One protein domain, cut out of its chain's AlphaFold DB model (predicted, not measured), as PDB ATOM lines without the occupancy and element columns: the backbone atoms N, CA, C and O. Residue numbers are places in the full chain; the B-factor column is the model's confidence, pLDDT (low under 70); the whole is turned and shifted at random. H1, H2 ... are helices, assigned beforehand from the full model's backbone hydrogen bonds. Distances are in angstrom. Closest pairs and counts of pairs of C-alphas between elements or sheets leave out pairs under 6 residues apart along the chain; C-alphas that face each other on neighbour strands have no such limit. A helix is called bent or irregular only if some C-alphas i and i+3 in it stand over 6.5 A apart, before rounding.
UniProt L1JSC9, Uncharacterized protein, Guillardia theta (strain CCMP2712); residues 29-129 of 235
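AT A GLANCE: This is residues 29 to 129 of the 235 residues of an uncharacterized protein of Guillardia theta (strain CCMP2712) (UniProt L1JSC9). Four helices form a crossed cluster, with H4 in the middle: H3 folds back alongside H4 in a hairpin, and H2 and H5 together cover another side of H4. The very short H1 lies off at one end of the longest axis, far from the other helices, and residues 112 to 129, with no named element, loop out towards H1 and then back past H4. The printed part has 101 residues with five named helices, H1 to H5 in chain order, and no named strand; the class is all helix, though under half of the residues, 47, are in named elements. The whole is compact, with a radius of gyration of the C-alphas of 12.7 A, and only just rounded, spanning 37 by 25 by 24 A.

HOW THE PARTS SIT: H1, residues 33 to 36, touches no helix. H2, residues 44 to 57, is apart from H1 and is close to but not clearly touching H3, residues 62 to 71; their closest C-alphas, of Cys 55 and Cys 64, are 5.6 A apart. H4, residues 82 to 90, is the hub, touching three helices. H3 and H4 form a helical hairpin, opposite ways at a shallow tilt of 17 degrees, with the closest C-alphas, of Gly 63 and Leu 85, 5.7 A apart. H2 and H4 touch and run the same way at a tilt of 37 degrees, only just steep; their closest C-alphas, of Asp 44 and Pro 82, are 5.9 A apart. H5, residues 102 to 111, touches H4 at 71 degrees, only just about perpendicular, with the closest C-alphas, of Cys 90 and Cys 104, 5.4 A apart. H2 touches H5 with residues 49 to 54 alone, the closest C-alphas, of Asp 50 and Gly 103, being 4.3 A apart. H3 and H5 are apart. In H2, H3 and H4 every O i to N i+4 pair is within hydrogen-bond range, in H5 3 of 6 are, and H1 is too short for such a pair.

IN THESE COORDINATES: H1 begins at C-alpha 33, (188.754, 232.446, 202.579), and measures 5.6 A. H2 is the longest helix, 19.9 A from C-alpha 44 at (209.038, 230.156, 204.039) to C-alpha 57. H3 measures 14.4 A and H4 11.9 A. H5 measures 14.2 A and ends at C-alpha 111, (196.637, 222.939, 205.342); it is irregular, with C-alphas 106 and 109 7.1 A apart.

THE WHOLE: The two C-alphas farthest apart, of Ala 32 and Lys 74, are 37.7 A from each other. The printed part has no cut. The link from H4 to H5, with 11 residues, is long, and the link from H2 to H3 is tight. The mean pLDDT of the printed part is 93.9, and residue 95 alone is under 70.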
ATOM      1  N   ASP A  29     190.622 224.575 209.921       95.88
ATOM      2  CA  ASP A  29     189.810 224.829 208.730       95.88
ATOM      3  C   ASP A  29     190.551 225.678 207.667       95.88
ATOM      4  O   ASP A  29     190.344 226.888 207.547       95.88
ATOM      5  N   PRO A  30     191.366 225.048 206.803       96.88
ATOM      6  CA  PRO A  30     192.033 225.711 205.688       96.88
ATOM      7  C   PRO A  30     191.088 226.036 204.519       96.88
ATOM      8  O   PRO A  30     191.545 226.525 203.485       96.88
ATOM      9  N   THR A  31     189.789 225.723 204.617       96.81
ATOM     10  CA  THR A  31     188.811 226.002 203.550       96.81
ATOM     11  C   THR A  31     188.217 227.408 203.649       96.81
ATOM     12  O   THR A  31     187.579 227.875 202.703       96.81
ATOM     13  N   ALA A  32     188.464 228.106 204.760       95.62
ATOM     14  CA  ALA A  32     188.055 229.487 204.950       95.62
ATOM     15  C   ALA A  32     188.822 230.442 204.017       95.62
ATOM     16  O   ALA A  32     190.032 230.318 203.820       95.62
ATOM     17  N   ASP A  33     188.139 231.461 203.486       94.62
ATOM     18  CA  ASP A  33     188.754 232.446 202.579       94.62
ATOM     19  C   ASP A  33     189.899 233.236 203.239       94.62
ATOM     20  O   ASP A  33     190.841 233.649 202.560       94.62
ATOM     21  N   ALA A  34     189.864 233.398 204.567       93.75
ATOM     22  CA  ALA A  34     190.936 234.028 205.339       93.75
ATOM     23  C   ALA A  34     192.266 233.254 205.266       93.75
ATOM     24  O   ALA A  34     193.327 233.850 205.431       93.75
ATOM     25  N   CYS A  35     192.224 231.954 204.962       96.19
ATOM     26  CA  CYS A  35     193.400 231.087 204.884       96.19
ATOM     27  C   CYS A  35     194.087 231.115 203.525       96.19
ATOM     28  O   CYS A  35     195.085 230.426 203.329       96.19
ATOM     29  N   LYS A  36     193.572 231.905 202.576       95.81
ATOM     30  CA  LYS A  36     194.150 231.996 201.240       95.81
ATOM     31  C   LYS A  36     195.617 232.414 201.279       95.81
ATOM     32  O   LYS A  36     196.414 231.824 200.562       95.81
ATOM     33  N   ASP A  37     195.971 233.383 202.119       95.06
ATOM     34  CA  ASP A  37     197.349 233.846 202.285       95.06
ATOM     35  C   ASP A  37     198.028 233.163 203.480       95.06
ATOM     36  O   ASP A  37     197.800 233.516 204.639       95.06
ATOM     37  N   SER A  38     198.898 232.197 203.189       95.50
ATOM     38  CA  SER A  38     199.666 231.456 204.192       95.50
ATOM     39  C   SER A  38     200.850 232.212 204.773       95.50
ATOM     40  O   SER A  38     201.389 231.781 205.793       95.50
ATOM     41  N   SER A  39     201.262 233.340 204.187       94.38
ATOM     42  CA  SER A  39     202.502 234.030 204.567       94.38
ATOM     43  C   SER A  39     202.544 234.466 206.037       94.38
ATOM     44  O   SER A  39     203.621 234.664 206.601       94.38
ATOM     45  N   SER A  40     201.385 234.575 206.688       91.88
ATOM     46  CA  SER A  40     201.283 234.961 208.093       91.88
ATOM     47  C   SER A  40     201.378 233.805 209.096       91.88
ATOM     48  O   SER A  40     201.770 234.053 210.237       91.88
ATOM     49  N   PHE A  41     201.052 232.568 208.704       93.62
ATOM     50  CA  PHE A  41     200.958 231.413 209.616       93.62
ATOM     51  C   PHE A  41     201.774 230.189 209.178       93.62
ATOM     52  O   PHE A  41     202.135 229.366 210.014       93.62
ATOM     53  N   TYR A  42     202.113 230.080 207.895       96.25
ATOM     54  CA  TYR A  42     202.976 229.038 207.350       96.25
ATOM     55  C   TYR A  42     203.874 229.617 206.252       96.25
ATOM     56  O   TYR A  42     203.678 229.418 205.056       96.25
ATOM     57  N   ASN A  43     204.840 230.420 206.699       95.94
ATOM     58  CA  ASN A  43     205.790 231.128 205.845       95.94
ATOM     59  C   ASN A  43     206.982 230.255 205.420       95.94
ATOM     60  O   ASN A  43     207.176 229.142 205.910       95.94
ATOM     61  N   ASP A  44     207.835 230.813 204.560       96.50
ATOM     62  CA  ASP A  44     209.038 230.156 204.039       96.50
ATOM     63  C   ASP A  44     209.953 229.584 205.132       96.50
ATOM     64  O   ASP A  44     210.533 228.517 204.950       96.50
ATOM     65  N   THR A  45     210.084 230.248 206.284       97.19
ATOM     66  CA  THR A  45     210.904 229.748 207.401       97.19
ATOM     67  C   THR A  45     210.317 228.468 207.995       97.19
ATOM     68  O   THR A  45     211.054 227.512 208.252       97.19
ATOM     69  N   ALA A  46     208.996 228.423 208.193       97.12
ATOM     70  CA  ALA A  46     208.311 227.233 208.690       97.12
ATOM     71  C   ALA A  46     208.385 226.082 207.672       97.12
ATOM     72  O   ALA A  46     208.762 224.969 208.035       97.12
ATOM     73  N   ILE A  47     208.149 226.370 206.389       97.75
ATOM     74  CA  ILE A  47     208.248 225.376 205.310       97.75
ATOM     75  C   ILE A  47     209.669 224.813 205.205       97.75
ATOM     76  O   ILE A  47     209.856 223.602 205.123       97.75
ATOM     77  N   ASN A  48     210.692 225.670 205.262       97.38
ATOM     78  CA  ASN A  48     212.087 225.229 205.241       97.38
ATOM     79  C   ASN A  48     212.442 224.375 206.465       97.38
ATOM     80  O   ASN A  48     213.246 223.453 206.347       97.38
ATOM     81  N   THR A  49     211.833 224.640 207.623       97.50
ATOM     82  CA  THR A  49     212.009 223.812 208.827       97.50
ATOM     83  C   THR A  49     211.430 222.411 208.620       97.50
ATOM     84  O   THR A  49     212.099 221.415 208.909       97.50
ATOM     85  N   ASP A  50     210.224 222.317 208.058       97.69
ATOM     86  CA  ASP A  50     209.592 221.039 207.721       97.69
ATOM     87  C   ASP A  50     210.404 220.269 206.670       97.69
ATOM     88  O   ASP A  50     210.717 219.090 206.862       97.69
ATOM     89  N   MET A  51     210.843 220.955 205.610       97.38
ATOM     90  CA  MET A  51     211.729 220.394 204.589       97.38
ATOM     91  C   MET A  51     213.056 219.912 205.177       97.38
ATOM     92  O   MET A  51     213.508 218.813 204.861       97.38
ATOM     93  N   GLN A  52     213.676 220.670 206.080       97.19
ATOM     94  CA  GLN A  52     214.910 220.249 206.741       97.19
ATOM     95  C   GLN A  52     214.688 219.003 207.607       97.19
ATOM     96  O   GLN A  52     215.537 218.105 207.614       97.19
ATOM     97  N   SER A  53     213.544 218.899 208.294       96.75
ATOM     98  CA  SER A  53     213.178 217.687 209.033       96.75
ATOM     99  C   SER A  53     213.044 216.476 208.104       96.75
ATOM    100  O   SER A  53     213.501 215.389 208.460       96.75
ATOM    101  N   LEU A  54     212.442 216.647 206.923       96.00
ATOM    102  CA  LEU A  54     212.310 215.595 205.910       96.00
ATOM    103  C   LEU A  54     213.684 215.184 205.362       96.00
ATOM    104  O   LEU A  54     214.032 214.002 205.361       96.00
ATOM    105  N   CYS A  55     214.510 216.156 204.979       95.81
ATOM    106  CA  CYS A  55     215.829 215.913 204.398       95.81
ATOM    107  C   CYS A  55     216.857 215.373 205.396       95.81
ATOM    108  O   CYS A  55     217.803 214.702 204.990       95.81
ATOM    109  N   THR A  56     216.669 215.605 206.696       95.44
ATOM    110  CA  THR A  56     217.476 214.954 207.740       95.44
ATOM    111  C   THR A  56     217.163 213.461 207.827       95.44
ATOM    112  O   THR A  56     218.067 212.655 208.028       95.44
ATOM    113  N   ALA A  57     215.894 213.078 207.649       94.25
ATOM    114  CA  ALA A  57     215.487 211.678 207.661       94.25
ATOM    115  C   ALA A  57     215.903 210.939 206.377       94.25
ATOM    116  O   ALA A  57     216.332 209.789 206.446       94.25
ATOM    117  N   MET A  58     215.790 211.585 205.209       92.75
ATOM    118  CA  MET A  58     216.125 210.990 203.909       92.75
ATOM    119  C   MET A  58     216.757 212.019 202.964       92.75
ATOM    120  O   MET A  58     216.116 212.565 202.070       92.75
ATOM    121  N   SER A  59     218.055 212.267 203.125       94.12
ATOM    122  CA  SER A  59     218.790 213.281 202.347       94.12
ATOM    123  C   SER A  59     218.851 213.019 200.836       94.12
ATOM    124  O   SER A  59     219.132 213.931 200.059       94.12
ATOM    125  N   TYR A  60     218.575 211.786 200.411       92.75
ATOM    126  CA  TYR A  60     218.587 211.353 199.014       92.75
ATOM    127  C   TYR A  60     217.259 211.585 198.273       92.75
ATOM    128  O   TYR A  60     217.181 211.246 197.093       92.75
ATOM    129  N   MET A  61     216.225 212.136 198.925       94.06
ATOM    130  CA  MET A  61     214.962 212.465 198.249       94.06
ATOM    131  C   MET A  61     215.169 213.468 197.113       94.06
ATOM    132  O   MET A  61     215.977 214.396 197.239       94.06
ATOM    133  N   THR A  62     214.398 213.328 196.034       94.00
ATOM    134  CA  THR A  62     214.483 214.212 194.863       94.00
ATOM    135  C   THR A  62     214.279 215.678 195.262       94.00
ATOM    136  O   THR A  62     215.126 216.524 194.959       94.00
ATOM    137  N   GLY A  63     213.235 215.974 196.050       94.06
ATOM    138  CA  GLY A  63     212.985 217.320 196.580       94.06
ATOM    139  C   GLY A  63     214.122 217.866 197.458       94.06
ATOM    140  O   GLY A  63     214.433 219.054 197.398       94.06
ATOM    141  N   CYS A  64     214.824 217.009 198.208       95.62
ATOM    142  CA  CYS A  64     215.974 217.410 199.027       95.62
ATOM    143  C   CYS A  64     217.218 217.734 198.197       95.62
ATOM    144  O   CYS A  64     217.954 218.665 198.523       95.62
ATOM    145  N   ASN A  65     217.459 216.988 197.116       94.50
ATOM    146  CA  ASN A  65     218.541 217.296 196.178       94.50
ATOM    147  C   ASN A  65     218.314 218.668 195.531       94.50
ATOM    148  O   ASN A  65     219.226 219.495 195.511       94.50
ATOM    149  N   ILE A  66     217.083 218.941 195.099       94.31
ATOM    150  CA  ILE A  66     216.717 220.229 194.505       94.31
ATOM    151  C   ILE A  66     216.806 221.355 195.534       94.31
ATOM    152  O   ILE A  66     217.398 222.388 195.237       94.31
ATOM    153  N   MET A  67     216.325 221.155 196.766       95.25
ATOM    154  CA  MET A  67     216.482 222.141 197.841       95.25
ATOM    155  C   MET A  67     217.960 222.489 198.089       95.25
ATOM    156  O   MET A  67     218.310 223.664 198.202       95.25
ATOM    157  N   ASN A  68     218.847 221.491 198.130       95.12
ATOM    158  CA  ASN A  68     220.286 221.712 198.298       95.12
ATOM    159  C   ASN A  68     220.892 222.504 197.129       95.12
ATOM    160  O   ASN A  68     221.711 223.407 197.341       95.12
ATOM    161  N   ASP A  69     220.482 222.210 195.897       93.88
ATOM    162  CA  ASP A  69     220.953 222.933 194.715       93.88
ATOM    163  C   ASP A  69     220.379 224.364 194.641       93.88
ATOM    164  O   ASP A  69     221.102 225.292 194.268       93.88
ATOM    165  N   CYS A  70     219.149 224.594 195.110       94.31
ATOM    166  CA  CYS A  70     218.570 225.930 195.302       94.31
ATOM    167  C   CYS A  70     219.321 226.741 196.374       94.31
ATOM    168  O   CYS A  70     219.671 227.907 196.161       94.31
ATOM    169  N   ASN A  71     219.629 226.123 197.518       94.38
ATOM    170  CA  ASN A  71     220.358 226.765 198.615       94.38
ATOM    171  C   ASN A  71     221.796 227.121 198.216       94.38
ATOM    172  O   ASN A  71     222.285 228.198 198.556       94.38
ATOM    173  N   SER A  72     222.446 226.258 197.431       94.00
ATOM    174  CA  SER A  72     223.789 226.496 196.885       94.00
ATOM    175  C   SER A  72     223.815 227.359 195.618       94.00
ATOM    176  O   SER A  72     224.881 227.546 195.034       94.00
ATOM    177  N   LYS A  73     222.666 227.910 195.194       92.19
ATOM    178  CA  LYS A  73     222.517 228.775 194.006       92.19
ATOM    179  C   LYS A  73     222.919 228.116 192.683       92.19
ATOM    180  O   LYS A  73     223.144 228.810 191.696       92.19
ATOM    181  N   LYS A  74     222.974 226.784 192.640       89.19
ATOM    182  CA  LYS A  74     223.088 226.017 191.390       89.19
ATOM    183  C   LYS A  74     221.762 225.981 190.639       89.19
ATOM    184  O   LYS A  74     221.752 225.865 189.418       89.19
ATOM    185  N   LEU A  75     220.667 226.091 191.386       89.19
ATOM    186  CA  LEU A  75     219.307 226.185 190.892       89.19
ATOM    187  C   LEU A  75     218.686 227.517 191.318       89.19
ATOM    188  O   LEU A  75     218.929 227.998 192.426       89.19
ATOM    189  N   THR A  76     217.871 228.115 190.455       88.81
ATOM    190  CA  THR A  76     217.082 229.318 190.766       88.81
ATOM    191  C   THR A  76     215.728 229.232 190.075       88.81
ATOM    192  O   THR A  76     215.576 228.430 189.165       88.81
ATOM    193  N   GLY A  77     214.753 230.053 190.468       88.81
ATOM    194  CA  GLY A  77     213.452 230.149 189.794       88.81
ATOM    195  C   GLY A  77     212.276 229.678 190.645       88.81
ATOM    196  O   GLY A  77     212.389 229.527 191.864       88.81
ATOM    197  N   VAL A  78     211.126 229.479 189.997       88.81
ATOM    198  CA  VAL A  78     209.846 229.196 190.674       88.81
ATOM    199  C   VAL A  78     209.840 227.857 191.411       88.81
ATOM    200  O   VAL A  78     209.204 227.736 192.447       88.81
ATOM    201  N   TYR A  79     210.614 226.874 190.952       89.25
ATOM    202  CA  TYR A  79     210.697 225.566 191.611       89.25
ATOM    203  C   TYR A  79     211.653 225.543 192.807       89.25
ATOM    204  O   TYR A  79     211.658 224.577 193.557       89.25
ATOM    205  N   CYS A  80     212.413 226.621 193.030       93.62
ATOM    206  CA  CYS A  80     213.145 226.836 194.278       93.62
ATOM    207  C   CYS A  80     212.298 227.507 195.365       93.62
ATOM    208  O   CYS A  80     212.825 227.815 196.433       93.62
ATOM    209  N   GLN A  81     211.016 227.778 195.101       95.00
ATOM    210  CA  GLN A  81     210.123 228.303 196.124       95.00
ATOM    211  C   GLN A  81     209.788 227.195 197.136       95.00
ATOM    212  O   GLN A  81     209.473 226.078 196.711       95.00
ATOM    213  N   PRO A  82     209.810 227.479 198.454       96.12
ATOM    214  CA  PRO A  82     209.576 226.467 199.486       96.12
ATOM    215  C   PRO A  82     208.268 225.694 199.290       96.12
ATOM    216  O   PRO A  82     208.259 224.470 199.405       96.12
ATOM    217  N   TRP A  83     207.192 226.388 198.901       96.88
ATOM    218  CA  TRP A  83     205.892 225.781 198.600       96.88
ATOM    219  C   TRP A  83     205.949 224.714 197.505       96.88
ATOM    220  O   TRP A  83     205.350 223.654 197.663       96.88
ATOM    221  N   SER A  84     206.695 224.948 196.424       95.50
ATOM    222  CA  SER A  84     206.817 223.963 195.347       95.50
ATOM    223  C   SER A  84     207.561 222.712 195.789       95.50
ATOM    224  O   SER A  84     207.167 221.609 195.419       95.50
ATOM    225  N   LEU A  85     208.603 222.870 196.607       95.69
ATOM    226  CA  LEU A  85     209.405 221.752 197.099       95.69
ATOM    227  C   LEU A  85     208.649 220.910 198.124       95.69
ATOM    228  O   LEU A  85     208.652 219.686 198.025       95.69
ATOM    229  N   ILE A  86     207.980 221.548 199.088       96.94
ATOM    230  CA  ILE A  86     207.216 220.796 200.082       96.94
ATOM    231  C   ILE A  86     205.969 220.161 199.472       96.94
ATOM    232  O   ILE A  86     205.627 219.043 199.842       96.94
ATOM    233  N   SER A  87     205.332 220.823 198.499       95.75
ATOM    234  CA  SER A  87     204.217 220.232 197.763       95.75
ATOM    235  C   SER A  87     204.672 219.009 196.981       95.75
ATOM    236  O   SER A  87     204.036 217.971 197.078       95.75
ATOM    237  N   ASP A  88     205.809 219.075 196.295       94.56
ATOM    238  CA  ASP A  88     206.349 217.923 195.579       94.56
ATOM    239  C   ASP A  88     206.603 216.707 196.484       94.56
ATOM    240  O   ASP A  88     206.220 215.596 196.128       94.56
ATOM    241  N   VAL A  89     207.180 216.928 197.671       95.75
ATOM    242  CA  VAL A  89     207.524 215.855 198.619       95.75
ATOM    243  C   VAL A  89     206.301 215.315 199.365       95.75
ATOM    244  O   VAL A  89     206.214 214.113 199.614       95.75
ATOM    245  N   CYS A  90     205.383 216.186 199.782       96.25
ATOM    246  CA  CYS A  90     204.301 215.824 200.697       96.25
ATOM    247  C   CYS A  90     202.966 215.516 200.008       96.25
ATOM    248  O   CYS A  90     202.120 214.852 200.613       96.25
ATOM    249  N   ASP A  91     202.747 215.992 198.781       92.62
ATOM    250  CA  ASP A  91     201.522 215.735 198.028       92.62
ATOM    251  C   ASP A  91     201.466 214.277 197.561       92.62
ATOM    252  O   ASP A  91     202.351 213.770 196.882       92.62
ATOM    253  N   THR A  92     200.385 213.578 197.894       85.81
ATOM    254  CA  THR A  92     200.215 212.168 197.522       85.81
ATOM    255  C   THR A  92     199.932 211.964 196.033       85.81
ATOM    256  O   THR A  92     199.981 210.828 195.557       85.81
ATOM    257  N   SER A  93     199.637 213.031 195.285       85.50
ATOM    258  CA  SER A  93     199.351 212.981 193.849       85.50
ATOM    259  C   SER A  93     200.600 213.006 192.960       85.50
ATOM    260  O   SER A  93     200.521 212.609 191.797       85.50
ATOM    261  N   THR A  94     201.759 213.414 193.485       79.75
ATOM    262  CA  THR A  94     203.016 213.574 192.721       79.75
ATOM    263  C   THR A  94     203.845 212.296 192.645       79.75
ATOM    264  O   THR A  94     204.856 212.239 191.949       79.75
ATOM    265  N   GLY A  95     203.411 211.239 193.338       68.81
ATOM    266  CA  GLY A  95     204.117 209.962 193.417       68.81
ATOM    267  C   GLY A  95     205.148 209.887 194.546       68.81
ATOM    268  O   GLY A  95     205.609 208.783 194.847       68.81
ATOM    269  N   GLU A  96     205.466 211.002 195.212       82.19
ATOM    270  CA  GLU A  96     206.173 210.985 196.493       82.19
ATOM    271  C   GLU A  96     205.177 210.655 197.610       82.19
ATOM    272  O   GLU A  96     204.268 211.409 197.939       82.19
ATOM    273  N   THR A  97     205.306 209.475 198.213       78.69
ATOM    274  CA  THR A  97     204.386 209.025 199.268       78.69
ATOM    275  C   THR A  97     204.929 209.361 200.656       78.69
ATOM    276  O   THR A  97     205.015 208.480 201.513       78.69
ATOM    277  N   MET A  98     205.329 210.620 200.880       90.56
ATOM    278  CA  MET A  98     205.929 211.060 202.153       90.56
ATOM    279  C   MET A  98     204.951 211.783 203.075       90.56
ATOM    280  O   MET A  98     205.347 212.252 204.142       90.56
ATOM    281  N   SER A  99     203.661 211.811 202.735       92.44
ATOM    282  CA  SER A  99     202.619 212.442 203.554       92.44
ATOM    283  C   SER A  99     202.617 211.954 205.008       92.44
ATOM    284  O   SER A  99     202.287 212.712 205.911       92.44
ATOM    285  N   MET A 100     203.052 210.724 205.285       93.19
ATOM    286  CA  MET A 100     203.107 210.177 206.647       93.19
ATOM    287  C   MET A 100     204.358 210.575 207.444       93.19
ATOM    288  O   MET A 100     204.497 210.185 208.601       93.19
ATOM    289  N   MET A 101     205.287 211.329 206.855       95.06
ATOM    290  CA  MET A 101     206.482 211.792 207.551       95.06
ATOM    291  C   MET A 101     206.194 213.036 208.386       95.06
ATOM    292  O   MET A 101     205.425 213.907 207.984       95.06
ATOM    293  N   LYS A 102     206.888 213.164 209.524       94.56
ATOM    294  CA  LYS A 102     206.691 214.254 210.491       94.56
ATOM    295  C   LYS A 102     206.678 215.651 209.853       94.56
ATOM    296  O   LYS A 102     205.821 216.450 210.210       94.56
ATOM    297  N   GLY A 103     207.584 215.937 208.912       94.31
ATOM    298  CA  GLY A 103     207.635 217.248 208.250       94.31
ATOM    299  C   GLY A 103     206.432 217.537 207.342       94.31
ATOM    300  O   GLY A 103     206.045 218.687 207.207       94.31
ATOM    301  N   CYS A 104     205.772 216.515 206.793       97.00
ATOM    302  CA  CYS A 104     204.526 216.693 206.042       97.00
ATOM    303  C   CYS A 104     203.302 216.758 206.967       97.00
ATOM    304  O   CYS A 104     202.388 217.549 206.751       97.00
ATOM    305  N   GLN A 105     203.287 215.943 208.027       95.88
ATOM    306  CA  GLN A 105     202.160 215.846 208.960       95.88
ATOM    307  C   GLN A 105     201.980 217.084 209.838       95.88
ATOM    308  O   GLN A 105     200.853 217.370 210.231       95.88
ATOM    309  N   ALA A 106     203.069 217.785 210.166       94.25
ATOM    310  CA  ALA A 106     203.030 218.893 211.114       94.25
ATOM    311  C   ALA A 106     202.194 220.075 210.611       94.25
ATOM    312  O   ALA A 106     201.405 220.615 211.376       94.25
ATOM    313  N   ASN A 107     202.356 220.454 209.340       96.38
ATOM    314  CA  ASN A 107     201.728 221.653 208.786       96.38
ATOM    315  C   ASN A 107     201.114 221.393 207.406       96.38
ATOM    316  O   ASN A 107     199.916 221.608 207.224       96.38
ATOM    317  N   TYR A 108     201.903 220.887 206.448       97.38
ATOM    318  CA  TYR A 108     201.463 220.741 205.055       97.38
ATOM    319  C   TYR A 108     200.163 219.940 204.926       97.38
ATOM    320  O   TYR A 108     199.215 220.425 204.324       97.38
ATOM    321  N   ASN A 109     200.057 218.760 205.539       96.56
ATOM    322  CA  ASN A 109     198.854 217.927 205.426       96.56
ATOM    323  C   ASN A 109     197.619 218.530 206.105       96.56
ATOM    324  O   ASN A 109     196.495 218.227 205.706       96.56
ATOM    325  N   LEU A 110     197.814 219.342 207.148       96.62
ATOM    326  CA  LEU A 110     196.712 220.021 207.832       96.62
ATOM    327  C   LEU A 110     196.122 221.112 206.933       96.62
ATOM    328  O   LEU A 110     194.903 221.256 206.848       96.62
ATOM    329  N   LEU A 111     196.994 221.829 206.221       97.19
ATOM    330  CA  LEU A 111     196.637 222.939 205.342       97.19
ATOM    331  C   LEU A 111     196.184 222.475 203.953       97.19
ATOM    332  O   LEU A 111     195.214 222.996 203.403       97.19
ATOM    333  N   CYS A 112     196.858 221.485 203.378       96.94
ATOM    334  CA  CYS A 112     196.673 221.026 202.007       96.94
ATOM    335  C   CYS A 112     195.771 219.793 201.933       96.94
ATOM    336  O   CYS A 112     196.171 218.723 201.474       96.94
ATOM    337  N   LYS A 113     194.523 219.963 202.377       94.81
ATOM    338  CA  LYS A 113     193.451 218.969 202.244       94.81
ATOM    339  C   LYS A 113     192.459 219.345 201.142       94.81
ATOM    340  O   LYS A 113     192.451 220.473 200.649       94.81
ATOM    341  N   THR A 114     191.594 218.407 200.761       95.00
ATOM    342  CA  THR A 114     190.533 218.645 199.771       95.00
ATOM    343  C   THR A 114     189.721 219.895 200.118       95.00
ATOM    344  O   THR A 114     189.217 220.021 201.230       95.00
ATOM    345  N   GLY A 115     189.580 220.811 199.154       95.81
ATOM    346  CA  GLY A 115     188.820 222.054 199.324       95.81
ATOM    347  C   GLY A 115     189.575 223.194 200.013       95.81
ATOM    348  O   GLY A 115     188.982 224.251 200.217       95.81
ATOM    349  N   THR A 116     190.859 223.010 200.348       97.44
ATOM    350  CA  THR A 116     191.706 224.084 200.885       97.44
ATOM    351  C   THR A 116     191.690 225.331 200.000       97.44
ATOM    352  O   THR A 116     191.628 225.251 198.769       97.44
ATOM    353  N   LYS A 117     191.754 226.500 200.637       96.94
ATOM    354  CA  LYS A 117     191.953 227.795 199.977       96.94
ATOM    355  C   LYS A 117     193.401 228.267 200.040       96.94
ATOM    356  O   LYS A 117     193.723 229.241 199.363       96.94
ATOM    357  N   VAL A 118     194.246 227.595 200.824       97.12
ATOM    358  CA  VAL A 118     195.638 227.981 201.074       97.12
ATOM    359  C   VAL A 118     196.431 227.999 199.769       97.12
ATOM    360  O   VAL A 118     196.548 226.984 199.078       97.12
ATOM    361  N   THR A 119     196.993 229.157 199.414       95.25
ATOM    362  CA  THR A 119     197.837 229.275 198.220       95.25
ATOM    363  C   THR A 119     199.141 228.504 198.398       95.25
ATOM    364  O   THR A 119     199.777 228.610 199.445       95.25
ATOM    365  N   GLY A 120     199.556 227.774 197.359       91.81
ATOM    366  CA  GLY A 120     200.769 226.943 197.359       91.81
ATOM    367  C   GLY A 120     200.505 225.453 197.607       91.81
ATOM    368  O   GLY A 120     201.358 224.621 197.306       91.81
ATOM    369  N   CYS A 121     199.313 225.086 198.083       95.94
ATOM    370  CA  CYS A 121     198.886 223.691 198.081       95.94
ATOM    371  C   CYS A 121     198.684 223.188 196.643       95.94
ATOM    372  O   CYS A 121     198.079 223.879 195.821       95.94
ATOM    373  N   GLY A 122     199.166 221.976 196.348       91.06
ATOM    374  CA  GLY A 122     199.002 221.349 195.032       91.06
ATOM    375  C   GLY A 122     199.768 222.051 193.907       91.06
ATOM    376  O   GLY A 122     199.369 221.966 192.745       91.06
ATOM    377  N   THR A 123     200.861 222.749 194.228       93.75
ATOM    378  CA  THR A 123     201.770 223.349 193.236       93.75
ATOM    379  C   THR A 123     203.140 222.658 193.226       93.75
ATOM    380  O   THR A 123     204.153 223.324 193.462       93.75
ATOM    381  N   PRO A 124     203.199 221.335 192.985       94.44
ATOM    382  CA  PRO A 124     204.445 220.585 192.998       94.44
ATOM    383  C   PRO A 124     205.324 220.929 191.794       94.44
ATOM    384  O   PRO A 124     204.906 221.635 190.872       94.44
ATOM    385  N   VAL A 125     206.544 220.392 191.773       92.81
ATOM    386  CA  VAL A 125     207.437 220.510 190.618       92.81
ATOM    387  C   VAL A 125     206.914 219.608 189.485       92.81
ATOM    388  O   VAL A 125     206.879 218.386 189.633       92.81
ATOM    389  N   PRO A 126     206.507 220.156 188.324       91.94
ATOM    390  CA  PRO A 126     205.919 219.349 187.262       91.94
ATOM    391  C   PRO A 126     206.879 218.281 186.736       91.94
ATOM    392  O   PRO A 126     208.014 218.576 186.356       91.94
ATOM    393  N   GLY A 127     206.390 217.041 186.672       92.31
ATOM    394  CA  GLY A 127     207.134 215.905 186.128       92.31
ATOM    395  C   GLY A 127     208.314 215.449 186.977       92.31
ATOM    396  O   GLY A 127     209.174 214.743 186.449       92.31
ATOM    397  N   MET A 128     208.383 215.862 188.247       93.56
ATOM    398  CA  MET A 128     209.416 215.396 189.161       93.56
ATOM    399  C   MET A 128     209.498 213.868 189.155       93.56
ATOM    400  O   MET A 128     208.487 213.167 189.142       93.56
ATOM    401  N   ILE A 129     210.722 213.348 189.157       94.75
ATOM    402  CA  ILE A 129     210.961 211.909 189.224       94.75
ATOM    403  C   ILE A 129     210.803 211.471 190.686       94.75
ATOM    404  O   ILE A 129     211.592 211.924 191.523       94.75
TER     405      ILE A 129